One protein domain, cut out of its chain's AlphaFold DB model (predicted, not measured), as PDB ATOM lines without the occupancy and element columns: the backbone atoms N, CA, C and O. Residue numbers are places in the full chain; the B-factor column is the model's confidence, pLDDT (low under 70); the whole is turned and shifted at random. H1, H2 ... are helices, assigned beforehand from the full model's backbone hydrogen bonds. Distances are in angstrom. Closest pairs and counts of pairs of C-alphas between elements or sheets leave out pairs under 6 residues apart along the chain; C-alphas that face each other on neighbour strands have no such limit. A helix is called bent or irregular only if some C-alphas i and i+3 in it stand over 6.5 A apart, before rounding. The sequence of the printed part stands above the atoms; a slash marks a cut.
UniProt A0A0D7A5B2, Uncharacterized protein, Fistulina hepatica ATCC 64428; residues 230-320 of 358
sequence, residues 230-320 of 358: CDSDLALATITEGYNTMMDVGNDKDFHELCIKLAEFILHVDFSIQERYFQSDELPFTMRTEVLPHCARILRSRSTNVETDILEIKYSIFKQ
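This is residues 230 to 320 of the 358 residues of an uncharacterized protein of Fistulina hepatica ATCC 64428 (UniProt A0A0D7A5B2). Two helical hairpins are packed one across the other: H1 and H2 lie side by side, running opposite ways, and the pair H3 and H4 crosses H2 steeply, with H2 in the middle touching the three other helices. H1, the longest helix, lies apart from H3 and H4, and a long loop, residues 269 to 287, joins the two hairpins on the side of the H1 and H2 pair where H3 lies. The printed part has 91 residues with four named helices in the order H1, H2, H3, H4 and no named strand; the class is all helix. The whole is compact, with a radius of gyration of the C-alphas of 12.4 A, and rounded, with spans of 35 by 28 by 24 A.

H1, residues 231 to 252, touches H2, residues 255 to 268, where the closest C-alphas, those of Val 249 and Phe 255, are 6.1 A apart. The two form a helical hairpin, at a shallow tilt of 5 degrees, opposite ways. H2 is the hub. With residues 255 to 259 alone it touches H3, residues 288 to 301, the closest C-alphas being those of Cys 259 and Cys 295, 4.9 A apart. H2 and H3 run opposite ways at a steep tilt of 67 degrees. H2 also touches H4, residues 305 to 318, with the C-alphas of Ala 263 and Glu 307 closest at 5.4 A. H2 and H4 run the same way at a steep tilt of 67 degrees, only just short of about perpendicular. H3 and H4 touch and form a second helical hairpin, at a shallow tilt of 25 degrees, opposite ways; their closest C-alphas, those of Ala 296 and Thr 308, are 4.6 A apart. H1 is apart from H3 and from H4. In H2 and H4 every O i to N i+4 pair is within hydrogen-bond range; in H1 16 of 18 are, and in H3 7 of 10.

H1 begins at C-alpha 231, at (-47.715, -43.239, -31.520), and measures 30.7 A from first to last C-alpha. H2 measures 20.0 A and ends at C-alpha 268, at (-46.108, -42.592, -40.517). H3 measures 21.3 A and is neither bent nor irregular, but only just: C-alphas 290 and 293 are 6.2 A apart. H4 measures 20.1 A and ends at C-alpha 318, at (-29.116, -43.206, -40.191).

The two C-alphas farthest apart are those of Cys 230 and Ser 301, at 35.9 A. The printed part has no cut. The link from H2 to H3, 19 residues, is long, while those from H1 to H2 and from H3 to H4 are tight. The mean pLDDT of the printed part is 91.1, and no printed residue is under 70.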
ATOM      1  N   CYS A 230     -52.468 -43.677 -30.931       87.62
ATOM      2  CA  CYS A 230     -51.284 -43.490 -30.110       87.62
ATOM      3  C   CYS A 230     -50.028 -43.855 -30.906       87.62
ATOM      4  O   CYS A 230     -49.975 -44.910 -31.540       87.62
ATOM      5  N   ASP A 231     -48.980 -43.035 -30.799       84.69
ATOM      6  CA  ASP A 231     -47.715 -43.239 -31.520       84.69
ATOM      7  C   ASP A 231     -47.114 -44.632 -31.299       84.69
ATOM      8  O   ASP A 231     -46.557 -45.223 -32.220       84.69
ATOM      9  N   SER A 232     -47.243 -45.186 -30.090       83.88
ATOM     10  CA  SER A 232     -46.737 -46.522 -29.775       83.88
ATOM     11  C   SER A 232     -47.456 -47.636 -30.539       83.88
ATOM     12  O   SER A 232     -46.802 -48.581 -30.982       83.88
ATOM     13  N   ASP A 233     -48.779 -47.534 -30.700       86.56
ATOM     14  CA  ASP A 233     -49.564 -48.526 -31.439       86.56
ATOM     15  C   ASP A 233     -49.305 -48.393 -32.941       86.56
ATOM     16  O   ASP A 233     -48.965 -49.376 -33.597       86.56
ATOM     17  N   LEU A 234     -49.302 -47.156 -33.457       89.75
ATOM     18  CA  LEU A 234     -48.901 -46.857 -34.834       89.75
ATOM     19  C   LEU A 234     -47.494 -47.384 -35.142       89.75
ATOM     20  O   LEU A 234     -47.270 -47.982 -36.198       89.75
ATOM     21  N   ALA A 235     -46.543 -47.212 -34.221       88.25
ATOM     22  CA  ALA A 235     -45.185 -47.718 -34.374       88.25
ATOM     23  C   ALA A 235     -45.156 -49.248 -34.407       88.25
ATOM     24  O   ALA A 235     -44.508 -49.822 -35.283       88.25
ATOM     25  N   LEU A 236     -45.866 -49.919 -33.496       87.12
ATOM     26  CA  LEU A 236     -45.935 -51.379 -33.467       87.12
ATOM     27  C   LEU A 236     -46.599 -51.949 -34.723       87.12
ATOM     28  O   LEU A 236     -46.065 -52.894 -35.316       87.12
ATOM     29  N   ALA A 237     -47.728 -51.373 -35.134       90.25
ATOM     30  CA  ALA A 237     -48.448 -51.749 -36.341       90.25
ATOM     31  C   ALA A 237     -47.541 -51.602 -37.567       90.25
ATOM     32  O   ALA A 237     -47.344 -52.570 -38.299       90.25
ATOM     33  N   THR A 238     -46.873 -50.452 -37.706       91.62
ATOM     34  CA  THR A 238     -45.940 -50.180 -38.809       91.62
ATOM     35  C   THR A 238     -44.766 -51.161 -38.833       91.62
ATOM     36  O   THR A 238     -44.361 -51.634 -39.890       91.62
ATOM     37  N   ILE A 239     -44.203 -51.508 -37.673       87.38
ATOM     38  CA  ILE A 239     -43.085 -52.463 -37.591       87.38
ATOM     39  C   ILE A 239     -43.531 -53.873 -37.959       87.38
ATOM     40  O   ILE A 239     -42.781 -54.597 -38.617       87.38
ATOM     41  N   THR A 240     -44.723 -54.267 -37.516       89.62
ATOM     42  CA  THR A 240     -45.303 -55.579 -37.813       89.62
ATOM     43  C   THR A 240     -45.610 -55.691 -39.302       89.62
ATOM     44  O   THR A 240     -45.179 -56.651 -39.939       89.62
ATOM     45  N   GLU A 241     -46.267 -54.681 -39.877       93.50
ATOM     46  CA  GLU A 241     -46.536 -54.604 -41.313       93.50
ATOM     47  C   GLU A 241     -45.228 -54.613 -42.106       93.50
ATOM     48  O   GLU A 241     -45.056 -55.452 -42.982       93.50
ATOM     49  N   GLY A 242     -44.246 -53.790 -41.728       90.25
ATOM     50  CA  GLY A 242     -42.945 -53.756 -42.392       90.25
ATOM     51  C   GLY A 242     -42.175 -55.073 -42.317       90.25
ATOM     52  O   GLY A 242     -41.481 -55.425 -43.272       90.25
ATOM     53  N   TYR A 243     -42.304 -55.834 -41.225       88.19
ATOM     54  CA  TYR A 243     -41.750 -57.188 -41.151       88.19
ATOM     55  C   TYR A 243     -42.406 -58.109 -42.177       88.19
ATOM     56  O   TYR A 243     -41.698 -58.792 -42.915       88.19
ATOM     57  N   ASN A 244     -43.738 -58.100 -42.239       91.44
ATOM     58  CA  ASN A 244     -44.503 -58.932 -43.161       91.44
ATOM     59  C   ASN A 244     -44.185 -58.569 -44.617       91.44
ATOM     60  O   ASN A 244     -43.783 -59.444 -45.374       91.44
ATOM     61  N   THR A 245     -44.197 -57.278 -44.971       91.75
ATOM     62  CA  THR A 245     -43.852 -56.814 -46.325       91.75
ATOM     63  C   THR A 245     -42.441 -57.244 -46.736       91.75
ATOM     64  O   THR A 245     -42.220 -57.635 -47.877       91.75
ATOM     65  N   MET A 246     -41.463 -57.218 -45.822       88.88
ATOM     66  CA  MET A 246     -40.110 -57.713 -46.122       88.88
ATOM     67  C   MET A 246     -40.047 -59.236 -46.319       88.88
ATOM     68  O   MET A 246     -39.212 -59.698 -47.095       88.88
ATOM     69  N   MET A 247     -40.875 -60.015 -45.614       88.19
ATOM     70  CA  MET A 247     -40.968 -61.471 -45.802       88.19
ATOM     71  C   MET A 247     -41.641 -61.823 -47.131       88.19
ATOM     72  O   MET A 247     -41.171 -62.720 -47.829       88.19
ATOM     73  N   ASP A 248     -42.697 -61.098 -47.499       90.69
ATOM     74  CA  ASP A 248     -43.445 -61.328 -48.737       90.69
ATOM     75  C   ASP A 248     -42.558 -61.125 -49.976       90.69
ATOM     76  O   ASP A 248     -42.568 -61.967 -50.874       90.69
ATOM     77  N   VAL A 249     -41.660 -60.130 -49.940       90.00
ATOM     78  CA  VAL A 249     -40.681 -59.861 -51.014       90.00
ATOM     79  C   VAL A 249     -39.713 -61.013 -51.269       90.00
ATOM     80  O   VAL A 249     -39.271 -61.202 -52.403       90.00
ATOM     81  N   GLY A 250     -39.371 -61.803 -50.247       85.62
ATOM     82  CA  GLY A 250     -38.577 -63.021 -50.453       85.62
ATOM     83  C   GLY A 250     -39.300 -64.014 -51.370       85.62
ATOM     84  O   GLY A 250     -38.704 -64.578 -52.292       85.62
ATOM     85  N   ASN A 251     -40.620 -64.129 -51.192       85.25
ATOM     86  CA  ASN A 251     -41.464 -65.068 -51.922       85.25
ATOM     87  C   ASN A 251     -41.840 -64.571 -53.328       85.25
ATOM     88  O   ASN A 251     -41.722 -65.323 -54.298       85.25
ATOM     89  N   ASP A 252     -42.315 -63.329 -53.450       87.12
ATOM     90  CA  ASP A 252     -42.863 -62.781 -54.701       87.12
ATOM     91  C   ASP A 252     -41.818 -62.067 -55.579       87.12
ATOM     92  O   ASP A 252     -41.994 -61.954 -56.797       87.12
ATOM     93  N   LYS A 253     -40.695 -61.654 -54.977       84.94
ATOM     94  CA  LYS A 253     -39.626 -60.846 -55.580       84.94
ATOM     95  C   LYS A 253     -40.094 -59.486 -56.112       84.94
ATOM     96  O   LYS A 253     -39.371 -58.873 -56.908       84.94
ATOM     97  N   ASP A 254     -41.245 -58.973 -55.673       88.00
ATOM     98  CA  ASP A 254     -41.712 -57.628 -56.008       88.00
ATOM     99  C   ASP A 254     -41.146 -56.588 -55.038       88.00
ATOM    100  O   ASP A 254     -41.765 -56.110 -54.088       88.00
ATOM    101  N   PHE A 255     -39.925 -56.158 -55.338       91.38
ATOM    102  CA  PHE A 255     -39.291 -55.092 -54.576       91.38
ATOM    103  C   PHE A 255     -40.019 -53.751 -54.689       91.38
ATOM    104  O   PHE A 255     -39.808 -52.902 -53.831       91.38
ATOM    105  N   HIS A 256     -40.825 -53.502 -55.723       94.19
ATOM    106  CA  HIS A 256     -41.414 -52.180 -55.916       94.19
ATOM    107  C   HIS A 256     -42.462 -51.852 -54.856       94.19
ATOM    108  O   HIS A 256     -42.436 -50.748 -54.314       94.19
ATOM    109  N   GLU A 257     -43.351 -52.796 -54.550       93.25
ATOM    110  CA  GLU A 257     -44.366 -52.612 -53.512       93.25
ATOM    111  C   GLU A 257     -43.713 -52.349 -52.151       93.25
ATOM    112  O   GLU A 257     -44.051 -51.371 -51.481       93.25
ATOM    113  N   LEU A 258     -42.664 -53.108 -51.820       94.06
ATOM    114  CA  LEU A 258     -41.835 -52.855 -50.642       94.06
ATOM    115  C   LEU A 258     -41.243 -51.444 -50.631       94.06
ATOM    116  O   LEU A 258     -41.260 -50.789 -49.594       94.06
ATOM    117  N   CYS A 259     -40.718 -50.955 -51.760       95.81
ATOM    118  CA  CYS A 259     -40.138 -49.612 -51.822       95.81
ATOM    119  C   CYS A 259     -41.159 -48.529 -51.449       95.81
ATOM    120  O   CYS A 259     -40.834 -47.617 -50.689       95.81
ATOM    121  N   ILE A 260     -42.374 -48.624 -52.000       96.44
ATOM    122  CA  ILE A 260     -43.456 -47.667 -51.738       96.44
ATOM    123  C   ILE A 260     -43.896 -47.766 -50.278       96.44
ATOM    124  O   ILE A 260     -43.977 -46.745 -49.595       96.44
ATOM    125  N   LYS A 261     -44.084 -48.989 -49.771       96.00
ATOM    126  CA  LYS A 261     -44.464 -49.233 -48.378       96.00
ATOM    127  C   LYS A 261     -43.437 -48.709 -47.381       96.00
ATOM    128  O   LYS A 261     -43.800 -48.063 -46.408       96.00
ATOM    129  N   LEU A 262     -42.144 -48.889 -47.641       95.56
ATOM    130  CA  LEU A 262     -41.096 -48.333 -46.783       95.56
ATOM    131  C   LEU A 262     -41.118 -46.800 -46.748       95.56
ATOM    132  O   LEU A 262     -40.915 -46.220 -45.683       95.56
ATOM    133  N   ALA A 263     -41.371 -46.139 -47.881       96.94
ATOM    134  CA  ALA A 263     -41.526 -44.687 -47.909       96.94
ATOM    135  C   ALA A 263     -42.766 -44.242 -47.114       96.94
ATOM    136  O   ALA A 263     -42.674 -43.303 -46.326       96.94
ATOM    137  N   GLU A 264     -43.887 -44.955 -47.256       96.19
ATOM    138  CA  GLU A 264     -45.101 -44.746 -46.462       96.19
ATOM    139  C   GLU A 264     -44.816 -44.886 -44.957       96.19
ATOM    140  O   GLU A 264     -45.145 -43.987 -44.184       96.19
ATOM    141  N   PHE A 265     -44.133 -45.949 -44.531       95.62
ATOM    142  CA  PHE A 265     -43.801 -46.183 -43.123       95.62
ATOM    143  C   PHE A 265     -42.919 -45.084 -42.524       95.62
ATOM    144  O   PHE A 265     -43.140 -44.681 -41.383       95.62
ATOM    145  N   ILE A 266     -41.951 -44.560 -43.286       95.62
ATOM    146  CA  ILE A 266     -41.101 -43.437 -42.852       95.62
ATOM    147  C   ILE A 266     -41.925 -42.182 -42.562       95.62
ATOM    148  O   ILE A 266     -41.586 -41.432 -41.649       95.62
ATOM    149  N   LEU A 267     -42.996 -41.956 -43.323       94.62
ATOM    150  CA  LEU A 267     -43.893 -40.822 -43.112       94.62
ATOM    151  C   LEU A 267     -44.852 -41.029 -41.936       94.62
ATOM    152  O   LEU A 267     -45.284 -40.043 -41.344       94.62
ATOM    153  N   HIS A 268     -45.185 -42.277 -41.606       91.31
ATOM    154  CA  HIS A 268     -46.108 -42.592 -40.517       91.31
ATOM    155  C   HIS A 268     -45.432 -42.553 -39.147       91.31
ATOM    156  O   HIS A 268     -46.000 -42.000 -38.210       91.31
ATOM    157  N   VAL A 269     -44.230 -43.127 -39.016       90.06
ATOM    158  CA  VAL A 269     -43.528 -43.223 -37.728       90.06
ATOM    159  C   VAL A 269     -42.018 -43.067 -37.880       90.06
ATOM    160  O   VAL A 269     -41.390 -43.618 -38.792       90.06
ATOM    161  N   ASP A 270     -41.397 -42.368 -36.928       82.81
ATOM    162  CA  ASP A 270     -39.962 -42.069 -36.996       82.81
ATOM    163  C   ASP A 270     -39.087 -43.331 -36.830       82.81
ATOM    164  O   ASP A 270     -38.016 -43.457 -37.424       82.81
ATOM    165  N   PHE A 271     -39.569 -44.342 -36.105       81.88
ATOM    166  CA  PHE A 271     -38.840 -45.598 -35.858       81.88
ATOM    167  C   PHE A 271     -39.241 -46.751 -36.793       81.88
ATOM    168  O   PHE A 271     -39.041 -47.922 -36.460       81.88
ATOM    169  N   SER A 272     -39.793 -46.430 -37.966       84.62
ATOM    170  CA  SER A 272     -40.291 -47.395 -38.963       84.62
ATOM    171  C   SER A 272     -39.239 -48.393 -39.451       84.62
ATOM    172  O   SER A 272     -39.566 -49.523 -39.807       84.62
ATOM    173  N   ILE A 273     -37.961 -48.007 -39.444       88.12
ATOM    174  CA  ILE A 273     -36.848 -48.858 -39.869       88.12
ATOM    175  C   ILE A 273     -35.864 -48.964 -38.713       88.12
ATOM    176  O   ILE A 273     -35.390 -47.962 -38.196       88.12
ATOM    177  N   GLN A 274     -35.546 -50.185 -38.295       84.25
ATOM    178  CA  GLN A 274     -34.578 -50.432 -37.228       84.25
ATOM    179  C   GLN A 274     -33.303 -51.027 -37.803       84.25
ATOM    180  O   GLN A 274     -33.356 -51.872 -38.700       84.25
ATOM    181  N   GLU A 275     -32.160 -50.646 -37.240       84.56
ATOM    182  CA  GLU A 275     -30.889 -51.288 -37.546       84.56
ATOM    183  C   GLU A 275     -30.854 -52.680 -36.904       84.56
ATOM    184  O   GLU A 275     -30.527 -52.859 -35.733       84.56
ATOM    185  N   ARG A 276     -31.276 -53.684 -37.675       83.12
ATOM    186  CA  ARG A 276     -31.224 -55.092 -37.289       83.12
ATOM    187  C   ARG A 276     -30.676 -55.921 -38.436       83.12
ATOM    188  O   ARG A 276     -30.982 -55.652 -39.603       83.12
ATOM    189  N   TYR A 277     -29.919 -56.949 -38.072       82.75
ATOM    190  CA  TYR A 277     -29.545 -58.009 -38.994       82.75
ATOM    191  C   TYR A 277     -30.794 -58.707 -39.516       82.75
ATOM    192  O   TYR A 277     -31.747 -58.963 -38.774       82.75
ATOM    193  N   PHE A 278     -30.766 -59.012 -40.803       80.00
ATOM    194  CA  PHE A 278     -31.794 -59.765 -41.481       80.00
ATOM    195  C   PHE A 278     -31.140 -61.010 -42.076       80.00
ATOM    196  O   PHE A 278     -30.335 -60.916 -42.997       80.00
ATOM    197  N   GLN A 279     -31.430 -62.173 -41.496       76.81
ATOM    198  CA  GLN A 279     -30.952 -63.448 -42.025       76.81
ATOM    199  C   GLN A 279     -31.930 -63.914 -43.101       76.81
ATOM    200  O   GLN A 279     -32.956 -64.512 -42.792       76.81
ATOM    201  N   SER A 280     -31.629 -63.594 -44.355       81.12
ATOM    202  CA  SER A 280     -32.283 -64.189 -45.517       81.12
ATOM    203  C   SER A 280     -31.247 -64.400 -46.607       81.12
ATOM    204  O   SER A 280     -30.532 -63.468 -46.968       81.12
ATOM    205  N   ASP A 281     -31.190 -65.619 -47.137       82.31
ATOM    206  CA  ASP A 281     -30.334 -65.958 -48.277       82.31
ATOM    207  C   ASP A 281     -30.899 -65.408 -49.604       82.31
ATOM    208  O   ASP A 281     -30.224 -65.424 -50.633       82.31
ATOM    209  N   GLU A 282     -32.142 -64.921 -49.593       83.50
ATOM    210  CA  GLU A 282     -32.880 -64.498 -50.788       83.50
ATOM    211  C   GLU A 282     -32.775 -62.992 -51.063       83.50
ATOM    212  O   GLU A 282     -33.053 -62.550 -52.181       83.50
ATOM    213  N   LEU A 283     -32.358 -62.194 -50.073       85.25
ATOM    214  CA  LEU A 283     -32.264 -60.739 -50.199       85.25
ATOM    215  C   LEU A 283     -30.816 -60.270 -50.424       85.25
ATOM    216  O   LEU A 283     -29.880 -60.817 -49.845       85.25
ATOM    217  N   PRO A 284     -30.596 -59.211 -51.227       87.69
ATOM    218  CA  PRO A 284     -29.254 -58.737 -51.576       87.69
ATOM    219  C   PRO A 284     -28.609 -57.845 -50.497       87.69
ATOM    220  O   PRO A 284     -27.711 -57.063 -50.811       87.69
ATOM    221  N   PHE A 285     -29.084 -57.903 -49.254       88.94
ATOM    222  CA  PHE A 285     -28.623 -57.070 -48.147       88.94
ATOM    223  C   PHE A 285     -28.677 -57.836 -46.826       88.94
ATOM    224  O   PHE A 285     -29.505 -58.724 -46.642       88.94
ATOM    225  N   THR A 286     -27.797 -57.467 -45.899       88.81
ATOM    226  CA  THR A 286     -27.648 -58.149 -44.600       88.81
ATOM    227  C   THR A 286     -28.240 -57.340 -43.451       88.81
ATOM    228  O   THR A 286     -28.655 -57.897 -42.432       88.81
ATOM    229  N   MET A 287     -28.317 -56.019 -43.623       90.56
ATOM    230  CA  MET A 287     -28.884 -55.089 -42.654       90.56
ATOM    231  C   MET A 287     -30.165 -54.473 -43.205       90.56
ATOM    232  O   MET A 287     -30.222 -54.071 -44.365       90.56
ATOM    233  N   ARG A 288     -31.187 -54.300 -42.363       88.94
ATOM    234  CA  ARG A 288     -32.439 -53.653 -42.798       88.94
ATOM    235  C   ARG A 288     -32.228 -52.253 -43.356       88.94
ATOM    236  O   ARG A 288     -32.901 -51.876 -44.298       88.94
ATOM    237  N   THR A 289     -31.288 -51.480 -42.825       93.56
ATOM    238  CA  THR A 289     -31.002 -50.120 -43.314       93.56
ATOM    239  C   THR A 289     -30.399 -50.102 -44.721       93.56
ATOM    240  O   THR A 289     -30.514 -49.094 -45.416       93.56
ATOM    241  N   GLU A 290     -29.802 -51.206 -45.179       94.06
ATOM    242  CA  GLU A 290     -29.279 -51.347 -46.544       94.06
ATOM    243  C   GLU A 290     -30.399 -51.484 -47.581       94.06
ATOM    244  O   GLU A 290     -30.171 -51.183 -48.749       94.06
ATOM    245  N   VAL A 291     -31.628 -51.836 -47.180       94.38
ATOM    246  CA  VAL A 291     -32.775 -51.885 -48.103       94.38
ATOM    247  C   VAL A 291     -33.064 -50.512 -48.719       94.38
ATOM    248  O   VAL A 291     -33.417 -50.414 -49.890       94.38
ATOM    249  N   LEU A 292     -32.837 -49.435 -47.962       96.19
ATOM    250  CA  LEU A 292     -33.181 -48.064 -48.337       96.19
ATOM    251  C   LEU A 292     -32.524 -47.603 -49.650       96.19
ATOM    252  O   LEU A 292     -33.251 -47.254 -50.582       96.19
ATOM    253  N   PRO A 293     -31.183 -47.633 -49.797       96.50
ATOM    254  CA  PRO A 293     -30.536 -47.250 -51.052       96.50
ATOM    255  C   PRO A 293     -30.840 -48.216 -52.210       96.50
ATOM    256  O   PRO A 293     -30.734 -47.831 -53.377       96.50
ATOM    257  N   HIS A 294     -31.215 -49.470 -51.937       95.06
ATOM    258  CA  HIS A 294     -31.685 -50.387 -52.980       95.06
ATOM    259  C   HIS A 294     -33.068 -49.972 -53.487       95.06
ATOM    260  O   HIS A 294     -33.245 -49.799 -54.694       95.06
ATOM    261  N   CYS A 295     -34.004 -49.719 -52.576       96.06
ATOM    262  CA  CYS A 295     -35.348 -49.267 -52.898       96.06
ATOM    263  C   CYS A 295     -35.352 -47.918 -53.625       96.06
ATOM    264  O   CYS A 295     -36.004 -47.774 -54.658       96.06
ATOM    265  N   ALA A 296     -34.538 -46.961 -53.169       97.31
ATOM    266  CA  ALA A 296     -34.385 -45.667 -53.829       97.31
ATOM    267  C   ALA A 296     -33.928 -45.803 -55.295       97.31
ATOM    268  O   ALA A 296     -34.453 -45.128 -56.179       97.31
ATOM    269  N   ARG A 297     -32.989 -46.715 -55.598       96.56
ATOM    270  CA  ARG A 297     -32.562 -46.976 -56.987       96.56
ATOM    271  C   ARG A 297     -33.686 -47.556 -57.844       96.56
ATOM    272  O   ARG A 297     -33.825 -47.161 -59.003       96.56
ATOM    273  N   ILE A 298     -34.478 -48.471 -57.286       96.00
ATOM    274  CA  ILE A 298     -35.617 -49.083 -57.981       96.00
ATOM    275  C   ILE A 298     -36.679 -48.023 -58.291       96.00
ATOM    276  O   ILE A 298     -37.082 -47.896 -59.447       96.00
ATOM    277  N   LEU A 299     -37.079 -47.212 -57.310       96.81
ATOM    278  CA  LEU A 299     -38.065 -46.143 -57.503       96.81
ATOM    279  C   LEU A 299     -37.584 -45.065 -58.476       96.81
ATOM    280  O   LEU A 299     -38.326 -44.655 -59.368       96.81
ATOM    281  N   ARG A 300     -36.302 -44.691 -58.411       96.19
ATOM    282  CA  ARG A 300     -35.705 -43.757 -59.371       96.19
ATOM    283  C   ARG A 300     -35.827 -44.246 -60.811       96.19
ATOM    284  O   ARG A 300     -36.115 -43.448 -61.698       96.19
ATOM    285  N   SER A 301     -35.670 -45.550 -61.052       96.25
ATOM    286  CA  SER A 301     -35.849 -46.125 -62.395       96.25
ATOM    287  C   SER A 301     -37.292 -46.025 -62.917       96.25
ATOM    288  O   SER A 301     -37.516 -46.119 -64.122       96.25
ATOM    289  N   ARG A 302     -38.264 -45.786 -62.026       93.88
ATOM    290  CA  ARG A 302     -39.699 -45.659 -62.316       93.88
ATOM    291  C   ARG A 302     -40.243 -44.233 -62.145       93.88
ATOM    292  O   ARG A 302     -41.441 -44.023 -62.286       93.88
ATOM    293  N   SER A 303     -39.369 -43.245 -61.930       88.56
ATOM    294  CA  SER A 303     -39.708 -41.813 -61.818       88.56
ATOM    295  C   SER A 303     -40.583 -41.414 -60.613       88.56
ATOM    296  O   SER A 303     -41.220 -40.361 -60.637       88.56
ATOM    297  N   THR A 304     -40.584 -42.196 -59.531       87.19
ATOM    298  CA  THR A 304     -41.235 -41.856 -58.250       87.19
ATOM    299  C   THR A 304     -40.299 -41.024 -57.372       87.19
ATOM    300  O   THR A 304     -39.599 -41.530 -56.497       87.19
ATOM    301  N   ASN A 305     -40.220 -39.721 -57.664       91.69
ATOM    302  CA  ASN A 305     -39.227 -38.832 -57.050       91.69
ATOM    303  C   ASN A 305     -39.438 -38.630 -55.539       91.69
ATOM    304  O   ASN A 305     -38.459 -38.636 -54.801       91.69
ATOM    305  N   VAL A 306     -40.684 -38.482 -55.070       96.56
ATOM    306  CA  VAL A 306     -40.971 -38.152 -53.660       96.56
ATOM    307  C   VAL A 306     -40.578 -39.301 -52.736       96.56
ATOM    308  O   VAL A 306     -39.819 -39.106 -51.790       96.56
ATOM    309  N   GLU A 307     -41.034 -40.510 -53.046       97.38
ATOM    310  CA  GLU A 307     -40.731 -41.724 -52.293       97.38
ATOM    311  C   GLU A 307     -39.233 -42.049 -52.348       97.38
ATOM    312  O   GLU A 307     -38.644 -42.431 -51.337       97.38
ATOM    313  N   THR A 308     -38.590 -41.822 -53.501       97.81
ATOM    314  CA  THR A 308     -37.129 -41.944 -53.635       97.81
ATOM    315  C   THR A 308     -36.407 -41.011 -52.660       97.81
ATOM    316  O   THR A 308     -35.537 -41.468 -51.918       97.81
ATOM    317  N   ASP A 309     -36.778 -39.727 -52.632       98.12
ATOM    318  CA  ASP A 309     -36.150 -38.736 -51.752       98.12
ATOM    319  C   ASP A 309     -36.336 -39.106 -50.272       98.12
ATOM    320  O   ASP A 309     -35.385 -39.016 -49.499       98.12
ATOM    321  N   ILE A 310     -37.532 -39.562 -49.874       97.94
ATOM    322  CA  ILE A 310     -37.837 -39.979 -48.492       97.94
ATOM    323  C   ILE A 310     -36.895 -41.101 -48.033       97.94
ATOM    324  O   ILE A 310     -36.307 -41.012 -46.950       97.94
ATOM    325  N   LEU A 311     -36.700 -42.134 -48.861       97.75
ATOM    326  CA  LEU A 311     -35.814 -43.259 -48.543       97.75
ATOM    327  C   LEU A 311     -34.345 -42.819 -48.422       97.75
ATOM    328  O   LEU A 311     -33.644 -43.239 -47.497       97.75
ATOM    329  N   GLU A 312     -33.867 -41.962 -49.330       97.94
ATOM    330  CA  GLU A 312     -32.481 -41.470 -49.313       97.94
ATOM    331  C   GLU A 312     -32.201 -40.525 -48.145       97.94
ATOM    332  O   GLU A 312     -31.134 -40.594 -47.525       97.94
ATOM    333  N   ILE A 313     -33.171 -39.675 -47.808       97.62
ATOM    334  CA  ILE A 313     -33.143 -38.830 -46.617       97.62
ATOM    335  C   ILE A 313     -33.029 -39.702 -45.369       97.62
ATOM    336  O   ILE A 313     -32.112 -39.497 -44.570       97.62
ATOM    337  N   LYS A 314     -33.900 -40.709 -45.211       96.62
ATOM    338  CA  LYS A 314     -33.881 -41.573 -44.025       96.62
ATOM    339  C   LYS A 314     -32.560 -42.330 -43.906       96.62
ATOM    340  O   LYS A 314     -31.985 -42.386 -42.819       96.62
ATOM    341  N   TYR A 315     -32.030 -42.848 -45.014       96.75
ATOM    342  CA  TYR A 315     -30.711 -43.486 -45.032       96.75
ATOM    343  C   TYR A 315     -29.594 -42.519 -44.613       96.75
ATOM    344  O   TYR A 315     -28.736 -42.868 -43.801       96.75
ATOM    345  N   SER A 316     -29.626 -41.283 -45.118       96.81
ATOM    346  CA  SER A 316     -28.653 -40.244 -44.764       96.81
ATOM    347  C   SER A 316     -28.719 -39.882 -43.276       96.81
ATOM    348  O   SER A 316     -27.672 -39.718 -42.650       96.81
ATOM    349  N   ILE A 317     -29.921 -39.827 -42.689       94.50
ATOM    350  CA  ILE A 317     -30.123 -39.627 -41.246       94.50
ATOM    351  C   ILE A 317     -29.510 -40.785 -40.448       94.50
ATOM    352  O   ILE A 317     -28.745 -40.532 -39.519       94.50
ATOM    353  N   PHE A 318     -29.745 -42.044 -40.842       92.88
ATOM    354  CA  PHE A 318     -29.116 -43.206 -40.191       92.88
ATOM    355  C   PHE A 318     -27.589 -43.141 -40.200       92.88
ATOM    356  O   PHE A 318     -26.943 -43.518 -39.225       92.88
ATOM    357  N   LYS A 319     -26.994 -42.640 -41.287       94.75
ATOM    358  CA  LYS A 319     -25.541 -42.461 -41.405       94.75
ATOM    359  C   LYS A 319     -25.016 -41.189 -40.736       94.75
ATOM    360  O   LYS A 319     -23.834 -40.893 -40.884       94.75
ATOM    361  N   GLN A 320     -25.857 -40.455 -40.001       93.12
ATOM    362  CA  GLN A 320     -25.517 -39.175 -39.365       93.12
ATOM    363  C   GLN A 320     -25.044 -38.109 -40.376       93.12
ATOM    364  O   GLN A 320     -24.365 -37.140 -40.038       93.12
TER     365      GLN A 320